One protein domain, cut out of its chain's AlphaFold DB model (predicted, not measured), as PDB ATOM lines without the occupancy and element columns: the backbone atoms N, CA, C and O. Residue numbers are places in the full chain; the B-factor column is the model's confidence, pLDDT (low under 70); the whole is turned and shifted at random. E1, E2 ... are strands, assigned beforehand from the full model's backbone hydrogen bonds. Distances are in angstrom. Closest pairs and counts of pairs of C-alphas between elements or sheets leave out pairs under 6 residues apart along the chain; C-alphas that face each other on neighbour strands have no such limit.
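What this domain is: This is residues 36 to 110 of the 114 residues of an uncharacterized protein of Burkholderia sp. BDU8 (UniProt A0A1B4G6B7). A strongly twisted sheet of three strands, E5, E6 and E7, is partly faced by a two-stranded sheet, E1 and E4, in a small sandwich with crossed strands. The hairpin E2 and E3 makes an arm at one end of the long axis, where residues 50 to 55 stick out, and the turn between E6 and E7 lies at the other end. The printed part has 75 residues with seven named strands, E1 to E7 in order along the chain, and no named helix: the class is all strand. The three sheets, E5 - E6 - E7, E1 - E4 and E2 - E3, are antiparallel. The whole is loose, with a radius of gyration of the C-alphas of 16.1 A, and flat, spanning 52 by 31 by 13 A.

How they stand to each other: E5, residues 74 to 80, E6, residues 87 to 96, and E7, residues 99 to 105, form a meander, each strand the antiparallel neighbour of the one before. E5 and E7 are its edge strands. N 76 and O 91 of the hairpin E5 and E6 are within hydrogen-bond range at 2.8 A; N 92 and O 103 of the hairpin E6 and E7 are also 2.8 A apart. E1, residues 39 to 43, and E4, residues 63 to 67, are antiparallel neighbours at 161 degrees, with N 41 and O 65 within hydrogen-bond range at 2.8 A. These two sheets make a sandwich, two sheets face to face, their facing parts 9.7 A centre to centre and their strands at 53 degrees. The closest C-alphas of E4 and E6 are those of Gly 65 and Ile 88, 5.6 A apart. Residues 65 to 66 of E4 also pair with residues 108 to 109, antiparallel. The hairpin of E2, residues 47 to 51, and E3, residues 54 to 58, has N 49 and O 56 within hydrogen-bond range at 2.9 A. E2 and E3 are apart from E5, E6 and E7.

Where its parts are: E6, the longest strand, measures 28.7 A from C-alpha 87 at (-29.362, 38.737, -52.043) to C-alpha 96. E5 measures 19.5 A and E7 19.3 A, ending at C-alpha 105 (-25.405, 50.854, -48.428). E1 begins at C-alpha 39 (-28.271, 44.330, -37.994) and measures 13.3 A, E4 13.8 A, and E2 and E3 12.5 A each.

The domain as a whole: The two C-alphas farthest apart, those of Ala 53 and Ala 97, are 52.0 A apart. The printed part has no cut and no long link; the links E4 to E5 and E5 to E6 are short, the others tight. The mean pLDDT of the printed part is 87.6, and one residue, Val 83, is under 70.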
ATOM      1  N   ASP A  36     -26.050  52.116 -34.763       92.81
ATOM      2  CA  ASP A  36     -24.636  51.799 -34.514       92.81
ATOM      3  C   ASP A  36     -24.379  50.377 -33.987       92.81
ATOM      4  O   ASP A  36     -23.319  50.074 -33.434       92.81
ATOM      5  N   ARG A  37     -25.333  49.463 -34.200       91.94
ATOM      6  CA  ARG A  37     -25.186  48.035 -33.916       91.94
ATOM      7  C   ARG A  37     -25.411  47.217 -35.182       91.94
ATOM      8  O   ARG A  37     -26.342  47.529 -35.919       91.94
ATOM      9  N   PRO A  38     -24.621  46.155 -35.430       93.75
ATOM     10  CA  PRO A  38     -24.845  45.284 -36.576       93.75
ATOM     11  C   PRO A  38     -26.268  44.713 -36.581       93.75
ATOM     12  O   PRO A  38     -26.721  44.124 -35.597       93.75
ATOM     13  N   LEU A  39     -26.953  44.873 -37.709       92.38
ATOM     14  CA  LEU A  39     -28.271  44.330 -37.994       92.38
ATOM     15  C   LEU A  39     -28.142  43.277 -39.092       92.38
ATOM     16  O   LEU A  39     -27.736  43.578 -40.213       92.38
ATOM     17  N   THR A  40     -28.516  42.041 -38.768       93.31
ATOM     18  CA  THR A  40     -28.582  40.945 -39.736       93.31
ATOM     19  C   THR A  40     -30.009  40.775 -40.228       93.31
ATOM     20  O   THR A  40     -30.930  40.569 -39.439       93.31
ATOM     21  N   ILE A  41     -30.178  40.807 -41.543       90.50
ATOM     22  CA  ILE A  41     -31.436  40.529 -42.226       90.50
ATOM     23  C   ILE A  41     -31.308  39.180 -42.914       90.50
ATOM     24  O   ILE A  41     -30.292  38.891 -43.546       90.50
ATOM     25  N   SER A  42     -32.360  38.368 -42.831       90.75
ATOM     26  CA  SER A  42     -32.476  37.146 -43.622       90.75
ATOM     27  C   SER A  42     -33.758  37.169 -44.439       90.75
ATOM     28  O   SER A  42     -34.796  37.629 -43.965       90.75
ATOM     29  N   ALA A  43     -33.687  36.662 -45.663       88.25
ATOM     30  CA  ALA A  43     -34.826  36.568 -46.558       88.25
ATOM     31  C   ALA A  43     -34.851  35.210 -47.257       88.25
ATOM     32  O   ALA A  43     -33.818  34.607 -47.558       88.25
ATOM     33  N   ARG A  44     -36.062  34.734 -47.541       86.50
ATOM     34  CA  ARG A  44     -36.294  33.579 -48.404       86.50
ATOM     35  C   ARG A  44     -37.328  33.972 -49.440       86.50
ATOM     36  O   ARG A  44     -38.434  34.352 -49.075       86.50
ATOM     37  N   ILE A  45     -36.960  33.860 -50.707       84.50
ATOM     38  CA  ILE A  45     -37.860  34.104 -51.831       84.50
ATOM     39  C   ILE A  45     -38.226  32.738 -52.391       84.50
ATOM     40  O   ILE A  45     -37.344  31.910 -52.604       84.50
ATOM     41  N   SER A  46     -39.515  32.473 -52.570       85.25
ATOM     42  CA  SER A  46     -39.987  31.306 -53.310       85.25
ATOM     43  C   SER A  46     -40.368  31.723 -54.724       85.25
ATOM     44  O   SER A  46     -40.912  32.804 -54.947       85.25
ATOM     45  N   HIS A  47     -40.086  30.852 -55.687       81.69
ATOM     46  CA  HIS A  47     -40.415  31.072 -57.088       81.69
ATOM     47  C   HIS A  47     -41.432  30.034 -57.538       81.69
ATOM     48  O   HIS A  47     -41.305  28.844 -57.252       81.69
ATOM     49  N   ARG A  48     -42.449  30.483 -58.271       85.44
ATOM     50  CA  ARG A  48     -43.345  29.583 -58.990       85.44
ATOM     51  C   ARG A  48     -42.729  29.312 -60.358       85.44
ATOM     52  O   ARG A  48     -42.594  30.237 -61.151       85.44
ATOM     53  N   ILE A  49     -42.368  28.064 -60.629       85.50
ATOM     54  CA  ILE A  49     -41.811  27.646 -61.920       85.50
ATOM     55  C   ILE A  49     -42.784  26.705 -62.632       85.50
ATOM     56  O   ILE A  49     -43.469  25.898 -62.001       85.50
ATOM     57  N   LEU A  50     -42.845  26.801 -63.955       88.62
ATOM     58  CA  LEU A  50     -43.614  25.899 -64.810       88.62
ATOM     59  C   LEU A  50     -42.652  24.901 -65.457       88.62
ATOM     60  O   LEU A  50     -41.687  25.305 -66.105       88.62
ATOM     61  N   ARG A  51     -42.903  23.599 -65.290       87.00
ATOM     62  CA  ARG A  51     -42.225  22.545 -66.058       87.00
ATOM     63  C   ARG A  51     -43.288  21.687 -66.736       87.00
ATOM     64  O   ARG A  51     -44.003  20.934 -66.076       87.00
ATOM     65  N   GLY A  52     -43.410  21.836 -68.055       87.62
ATOM     66  CA  GLY A  52     -44.536  21.277 -68.806       87.62
ATOM     67  C   GLY A  52     -45.863  21.885 -68.340       87.62
ATOM     68  O   GLY A  52     -45.963  23.099 -68.179       87.62
ATOM     69  N   ALA A  53     -46.865  21.038 -68.085       90.81
ATOM     70  CA  ALA A  53     -48.173  21.452 -67.566       90.81
ATOM     71  C   ALA A  53     -48.223  21.596 -66.028       90.81
ATOM     72  O   ALA A  53     -49.248  21.998 -65.478       90.81
ATOM     73  N   THR A  54     -47.132  21.277 -65.321       91.94
ATOM     74  CA  THR A  54     -47.106  21.252 -63.854       91.94
ATOM     75  C   THR A  54     -46.440  22.506 -63.294       91.94
ATOM     76  O   THR A  54     -45.346  22.905 -63.701       91.94
ATOM     77  N   THR A  55     -47.103  23.123 -62.315       91.62
ATOM     78  CA  THR A  55     -46.517  24.175 -61.480       91.62
ATOM     79  C   THR A  55     -45.703  23.551 -60.350       91.62
ATOM     80  O   THR A  55     -46.235  22.740 -59.595       91.62
ATOM     81  N   TYR A  56     -44.480  24.032 -60.141       85.50
ATOM     82  CA  TYR A  56     -43.677  23.749 -58.954       85.50
ATOM     83  C   TYR A  56     -43.408  25.034 -58.171       85.50
ATOM     84  O   TYR A  56     -43.329  26.125 -58.742       85.50
ATOM     85  N   ILE A  57     -43.248  24.892 -56.857       87.75
ATOM     86  CA  ILE A  57     -42.724  25.951 -55.998       87.75
ATOM     87  C   ILE A  57     -41.272  25.602 -55.708       87.75
ATOM     88  O   ILE A  57     -40.980  24.635 -55.007       87.75
ATOM     89  N   GLU A  58     -40.362  26.388 -56.259       84.50
ATOM     90  CA  GLU A  58     -38.953  26.323 -55.926       84.50
ATOM     91  C   GLU A  58     -38.692  27.207 -54.706       84.50
ATOM     92  O   GLU A  58     -39.145  28.352 -54.633       84.50
ATOM     93  N   MET A  59     -37.968  26.669 -53.724       84.19
ATOM     94  CA  MET A  59     -37.606  27.403 -52.514       84.19
ATOM     95  C   MET A  59     -36.090  27.385 -52.313       84.19
ATOM     96  O   MET A  59     -35.602  26.576 -51.511       84.19
ATOM     97  N   PRO A  60     -35.351  28.275 -52.999       81.94
ATOM     98  CA  PRO A  60     -33.915  28.415 -52.821       81.94
ATOM     99  C   PRO A  60     -33.498  28.591 -51.348       81.94
ATOM    100  O   PRO A  60     -34.330  28.932 -50.483       81.94
ATOM    101  N   PRO A  61     -32.209  28.353 -51.033       83.38
ATOM    102  CA  PRO A  61     -31.665  28.607 -49.706       83.38
ATOM    103  C   PRO A  61     -31.910  30.052 -49.259       83.38
ATOM    104  O   PRO A  61     -32.031  30.969 -50.073       83.38
ATOM    105  N   ARG A  62     -31.979  30.262 -47.941       86.88
ATOM    106  CA  ARG A  62     -32.136  31.609 -47.387       86.88
ATOM    107  C   ARG A  62     -30.904  32.452 -47.705       86.88
ATOM    108  O   ARG A  62     -29.778  31.984 -47.573       86.88
ATOM    109  N   GLY A  63     -31.152  33.695 -48.081       88.56
ATOM    110  CA  GLY A  63     -30.149  34.743 -48.126       88.56
ATOM    111  C   GLY A  63     -30.035  35.442 -46.786       88.56
ATOM    112  O   GLY A  63     -31.044  35.595 -46.094       88.56
ATOM    113  N   ALA A  64     -28.840  35.901 -46.432       91.94
ATOM    114  CA  ALA A  64     -28.653  36.767 -45.279       91.94
ATOM    115  C   ALA A  64     -27.533  37.782 -45.519       91.94
ATOM    116  O   ALA A  64     -26.554  37.496 -46.209       91.94
ATOM    117  N   GLY A  65     -27.693  38.967 -44.942       92.81
ATOM    118  CA  GLY A  65     -26.720  40.049 -45.010       92.81
ATOM    119  C   GLY A  65     -26.745  40.883 -43.740       92.81
ATOM    120  O   GLY A  65     -27.768  40.953 -43.056       92.81
ATOM    121  N   THR A  66     -25.614  41.502 -43.430       95.31
ATOM    122  CA  THR A  66     -25.433  42.326 -42.237       95.31
ATOM    123  C   THR A  66     -24.961  43.716 -42.633       95.31
ATOM    124  O   THR A  66     -24.057  43.866 -43.452       95.31
ATOM    125  N   PHE A  67     -25.552  44.739 -42.031       95.12
ATOM    126  CA  PHE A  67     -25.103  46.124 -42.144       95.12
ATOM    127  C   PHE A  67     -25.305  46.835 -40.802       95.12
ATOM    128  O   PHE A  67     -25.937  46.287 -39.899       95.12
ATOM    129  N   THR A  68     -24.752  48.036 -40.649       95.88
ATOM    130  CA  THR A  68     -24.869  48.812 -39.409       95.88
ATOM    131  C   THR A  68     -25.676  50.081 -39.684       95.88
ATOM    132  O   THR A  68     -25.109  51.009 -40.266       95.88
ATOM    133  N   PRO A  69     -26.962  50.143 -39.286       93.31
ATOM    134  CA  PRO A  69     -27.787  51.338 -39.440       93.31
ATOM    135  C   PRO A  69     -27.231  52.497 -38.612       93.31
ATOM    136  O   PRO A  69     -26.618  52.299 -37.555       93.31
ATOM    137  N   LYS A  70     -27.462  53.718 -39.089       93.06
ATOM    138  CA  LYS A  70     -26.973  54.949 -38.460       93.06
ATOM    139  C   LYS A  70     -28.104  55.739 -37.808       93.06
ATOM    140  O   LYS A  70     -29.254  55.637 -38.227       93.06
ATOM    141  N   PRO A  71     -27.801  56.511 -36.750       90.50
ATOM    142  CA  PRO A  71     -28.823  57.272 -36.051       90.50
ATOM    143  C   PRO A  71     -29.433  58.329 -36.978       90.50
ATOM    144  O   PRO A  71     -28.707  59.063 -37.646       90.50
ATOM    145  N   GLY A  72     -30.766  58.407 -36.994       86.31
ATOM    146  CA  GLY A  72     -31.514  59.388 -37.785       86.31
ATOM    147  C   GLY A  72     -31.507  59.141 -39.297       86.31
ATOM    148  O   GLY A  72     -31.810  60.067 -40.041       86.31
ATOM    149  N   GLN A  73     -31.135  57.939 -39.750       88.38
ATOM    150  CA  GLN A  73     -31.188  57.552 -41.158       88.38
ATOM    151  C   GLN A  73     -32.297  56.530 -41.390       88.38
ATOM    152  O   GLN A  73     -32.452  55.594 -40.604       88.38
ATOM    153  N   ASP A  74     -33.016  56.708 -42.496       89.62
ATOM    154  CA  ASP A  74     -33.993  55.747 -42.983       89.62
ATOM    155  C   ASP A  74     -33.340  54.879 -44.061       89.62
ATOM    156  O   ASP A  74     -32.835  55.379 -45.068       89.62
ATOM    157  N   ASP A  75     -33.351  53.567 -43.849       90.12
ATOM    158  CA  ASP A  75     -32.794  52.582 -44.771       90.12
ATOM    159  C   ASP A  75     -33.913  51.700 -45.333       90.12
ATOM    160  O   ASP A  75     -34.682  51.085 -44.592       90.12
ATOM    161  N   GLU A  76     -33.979  51.576 -46.657       90.94
ATOM    162  CA  GLU A  76     -34.850  50.611 -47.319       90.94
ATOM    163  C   GLU A  76     -34.098  49.308 -47.580       90.94
ATOM    164  O   GLU A  76     -33.031  49.277 -48.203       90.94
ATOM    165  N   VAL A  77     -34.702  48.211 -47.129       90.38
ATOM    166  CA  VAL A  77     -34.162  46.858 -47.225       90.38
ATOM    167  C   VAL A  77     -35.033  46.035 -48.159       90.38
ATOM    168  O   VAL A  77     -36.240  45.918 -47.952       90.38
ATOM    169  N   PHE A  78     -34.418  45.386 -49.141       89.25
ATOM    170  CA  PHE A  78     -35.124  44.486 -50.046       89.25
ATOM    171  C   PHE A  78     -34.272  43.275 -50.409       89.25
ATOM    172  O   PHE A  78     -33.041  43.284 -50.330       89.25
ATOM    173  N   ALA A  79     -34.955  42.194 -50.773       88.00
ATOM    174  CA  ALA A  79     -34.326  40.958 -51.196       88.00
ATOM    175  C   ALA A  79     -34.482  40.792 -52.708       88.00
ATOM    176  O   ALA A  79     -35.591  40.825 -53.236       88.00
ATOM    177  N   GLU A  80     -33.368  40.576 -53.396       85.50
ATOM    178  CA  GLU A  80     -33.341  40.247 -54.818       85.50
ATOM    179  C   GLU A  80     -33.305  38.724 -54.985       85.50
ATOM    180  O   GLU A  80     -32.463  38.034 -54.397       85.50
ATOM    181  N   GLY A  81     -34.242  38.198 -55.778       76.31
ATOM    182  CA  GLY A  81     -34.314  36.784 -56.146       76.31
ATOM    183  C   GLY A  81     -33.580  36.494 -57.455       76.31
ATOM    184  O   GLY A  81     -33.476  37.356 -58.324       76.31
ATOM    185  N   GLY A  82     -33.079  35.269 -57.604       70.31
ATOM    186  CA  GLY A  82     -32.358  34.806 -58.790       70.31
ATOM    187  C   GLY A  82     -31.933  33.345 -58.647       70.31
ATOM    188  O   GLY A  82     -32.476  32.615 -57.821       70.31
ATOM    189  N   VAL A  83     -30.938  32.909 -59.426       68.75
ATOM    190  CA  VAL A  83     -30.343  31.575 -59.252       68.75
ATOM    191  C   VAL A  83     -29.477  31.576 -57.986       68.75
ATOM    192  O   VAL A  83     -28.422  32.210 -57.956       68.75
ATOM    193  N   GLY A  84     -29.923  30.871 -56.943       76.25
ATOM    194  CA  GLY A  84     -29.203  30.719 -55.673       76.25
ATOM    195  C   GLY A  84     -29.882  31.403 -54.477       76.25
ATOM    196  O   GLY A  84     -31.075  31.703 -54.532       76.25
ATOM    197  N   PRO A  85     -29.153  31.609 -53.363       81.56
ATOM    198  CA  PRO A  85     -29.686  32.290 -52.188       81.56
ATOM    199  C   PRO A  85     -30.106  33.729 -52.503       81.56
ATOM    200  O   PRO A  85     -29.457  34.409 -53.303       81.56
ATOM    201  N   ALA A  86     -31.157  34.210 -51.834       86.75
ATOM    202  CA  ALA A  86     -31.594  35.598 -51.964       86.75
ATOM    203  C   ALA A  86     -30.450  36.574 -51.625       86.75
ATOM    204  O   ALA A  86     -29.663  36.337 -50.706       86.75
ATOM    205  N   ARG A  87     -30.351  37.692 -52.345       89.81
ATOM    206  CA  ARG A  87     -29.362  38.737 -52.043       89.81
ATOM    207  C   ARG A  87     -30.036  39.869 -51.289       89.81
ATOM    208  O   ARG A  87     -31.032  40.405 -51.761       89.81
ATOM    209  N   ILE A  88     -29.493  40.227 -50.130       92.50
ATOM    210  CA  ILE A  88     -29.977  41.376 -49.361       92.50
ATOM    211  C   ILE A  88     -29.344  42.644 -49.926       92.50
ATOM    212  O   ILE A  88     -28.121  42.729 -50.058       92.50
ATOM    213  N   ARG A  89     -30.183  43.624 -50.246       92.94
ATOM    214  CA  ARG A  89     -29.787  44.973 -50.638       92.94
ATOM    215  C   ARG A  89     -30.326  45.966 -49.631       92.94
ATOM    216  O   ARG A  89     -31.431  45.798 -49.113       92.94
ATOM    217  N   VAL A  90     -29.530  46.996 -49.386       93.94
ATOM    218  CA  VAL A  90     -29.906  48.121 -48.543       93.94
ATOM    219  C   VAL A  90     -29.568  49.403 -49.289       93.94
ATOM    220  O   VAL A  90     -28.502  49.507 -49.909       93.94
ATOM    221  N   ARG A  91     -30.484  50.366 -49.254       94.44
ATOM    222  CA  ARG A  91     -30.249  51.727 -49.730       94.44
ATOM    223  C   ARG A  91     -30.717  52.719 -48.679       94.44
ATOM    224  O   ARG A  91     -31.801  52.558 -48.133       94.44
ATOM    225  N   GLN A  92     -29.911  53.738 -48.442       91.88
ATOM    226  CA  GLN A  92     -30.278  54.848 -47.582       91.88
ATOM    227  C   GLN A  92     -31.222  55.765 -48.356       91.88
ATOM    228  O   GLN A  92     -30.972  56.056 -49.531       91.88
ATOM    229  N   LEU A  93     -32.284  56.209 -47.699       88.81
ATOM    230  CA  LEU A  93     -33.225  57.191 -48.208       88.81
ATOM    231  C   LEU A  93     -32.779  58.591 -47.776       88.81
ATOM    232  O   LEU A  93     -32.480  58.830 -46.606       88.81
ATOM    233  N   HIS A  94     -32.742  59.517 -48.729       85.19
ATOM    234  CA  HIS A  94     -32.483  60.933 -48.485       85.19
ATOM    235  C   HIS A  94     -33.712  61.717 -48.913       85.19
ATOM    236  O   HIS A  94     -34.072  61.709 -50.091       85.19
ATOM    237  N   GLU A  95     -34.361  62.364 -47.955       81.62
ATOM    238  CA  GLU A  95     -35.509  63.231 -48.201       81.62
ATOM    239  C   GLU A  95     -35.033  64.678 -48.338       81.62
ATOM    240  O   GLU A  95     -34.361  65.213 -47.454       81.62
ATOM    241  N   ASP A  96     -35.382  65.311 -49.453       77.81
ATOM    242  CA  ASP A  96     -35.169  66.732 -49.684       77.81
ATOM    243  C   ASP A  96     -36.464  67.412 -50.161       77.81
ATOM    244  O   ASP A  96     -37.514  66.786 -50.315       77.81
ATOM    245  N   ALA A  97     -36.404  68.728 -50.383       76.00
ATOM    246  CA  ALA A  97     -37.560  69.515 -50.816       76.00
ATOM    247  C   ALA A  97     -38.136  69.088 -52.185       76.00
ATOM    248  O   ALA A  97     -39.264  69.457 -52.509       76.00
ATOM    249  N   ASN A  98     -37.378  68.332 -52.984       73.88
ATOM    250  CA  ASN A  98     -37.735  67.886 -54.327       73.88
ATOM    251  C   ASN A  98     -38.135  66.401 -54.383       73.88
ATOM    252  O   ASN A  98     -38.579  65.937 -55.435       73.88
ATOM    253  N   GLY A  99     -38.008  65.656 -53.280       72.44
ATOM    254  CA  GLY A  99     -38.469  64.277 -53.163       72.44
ATOM    255  C   GLY A  99     -37.491  63.368 -52.425       72.44
ATOM    256  O   GLY A  99     -36.717  63.796 -51.574       72.44
ATOM    257  N   ILE A 100     -37.560  62.074 -52.745       78.19
ATOM    258  CA  ILE A 100     -36.718  61.037 -52.141       78.19
ATOM    259  C   ILE A 100     -35.663  60.592 -53.153       78.19
ATOM    260  O   ILE A 100     -35.991  60.132 -54.248       78.19
ATOM    261  N   SER A 101     -34.394  60.680 -52.760       83.69
ATOM    262  CA  SER A 101     -33.265  60.074 -53.466       83.69
ATOM    263  C   SER A 101     -32.676  58.922 -52.651       83.69
ATOM    264  O   SER A 101     -32.993  58.747 -51.474       83.69
ATOM    265  N   THR A 102     -31.850  58.081 -53.282       89.94
ATOM    266  CA  THR A 102     -31.313  56.884 -52.620       89.94
ATOM    267  C   THR A 102     -29.829  56.695 -52.878       89.94
ATOM    268  O   THR A 102     -29.393  56.827 -54.023       89.94
ATOM    269  N   SER A 103     -29.074  56.282 -51.859       92.88
ATOM    270  CA  SER A 103     -27.676  55.854 -52.004       92.88
ATOM    271  C   SER A 103     -27.488  54.399 -51.571       92.88
ATOM    272  O   SER A 103     -28.090  53.975 -50.585       92.88
ATOM    273  N   PRO A 104     -26.655  53.607 -52.264       94.12
ATOM    274  CA  PRO A 104     -26.411  52.224 -51.874       94.12
ATOM    275  C   PRO A 104     -25.692  52.149 -50.521       94.12
ATOM    276  O   PRO A 104     -24.771  52.921 -50.260       94.12
ATOM    277  N   VAL A 105     -26.079  51.179 -49.692       94.75
ATOM    278  CA  VAL A 105     -25.405  50.854 -48.428       94.75
ATOM    279  C   VAL A 105     -24.673  49.526 -48.584       94.75
ATOM    280  O   VAL A 105     -25.202  48.558 -49.139       94.75
ATOM    281  N   THR A 106     -23.435  49.469 -48.100       94.31
ATOM    282  CA  THR A 106     -22.636  48.241 -48.133       94.31
ATOM    283  C   THR A 106     -23.222  47.205 -47.181       94.31
ATOM    284  O   THR A 106     -23.344  47.445 -45.981       94.31
ATOM    285  N   VAL A 107     -23.528  46.024 -47.717       94.44
ATOM    286  CA  VAL A 107     -24.018  44.870 -46.958       94.44
ATOM    287  C   VAL A 107     -22.927  43.805 -46.941       94.44
ATOM    288  O   VAL A 107     -22.490  43.338 -47.993       94.44
ATOM    289  N   ALA A 108     -22.482  43.421 -45.748       93.75
ATOM    290  CA  ALA A 108     -21.555  42.316 -45.552       93.75
ATOM    291  C   ALA A 108     -22.301  40.974 -45.554       93.75
ATOM    292  O   ALA A 108     -23.497  40.906 -45.254       93.75
ATOM    293  N   ALA A 109     -21.589  39.887 -45.857       88.75
ATOM    294  CA  ALA A 109     -22.126  38.546 -45.660       88.75
ATOM    295  C   ALA A 109     -22.476  38.339 -44.179       88.75
ATOM    296  O   ALA A 109     -21.696  38.703 -43.295       88.75
ATOM    297  N   ALA A 110     -23.649  37.765 -43.915       86.94
ATOM    298  CA  ALA A 110     -24.040  37.453 -42.549       86.94
ATOM    299  C   ALA A 110     -23.150  36.338 -41.972       86.94
ATOM    300  O   ALA A 110     -22.775  35.416 -42.706       86.94
TER     301      ALA A 110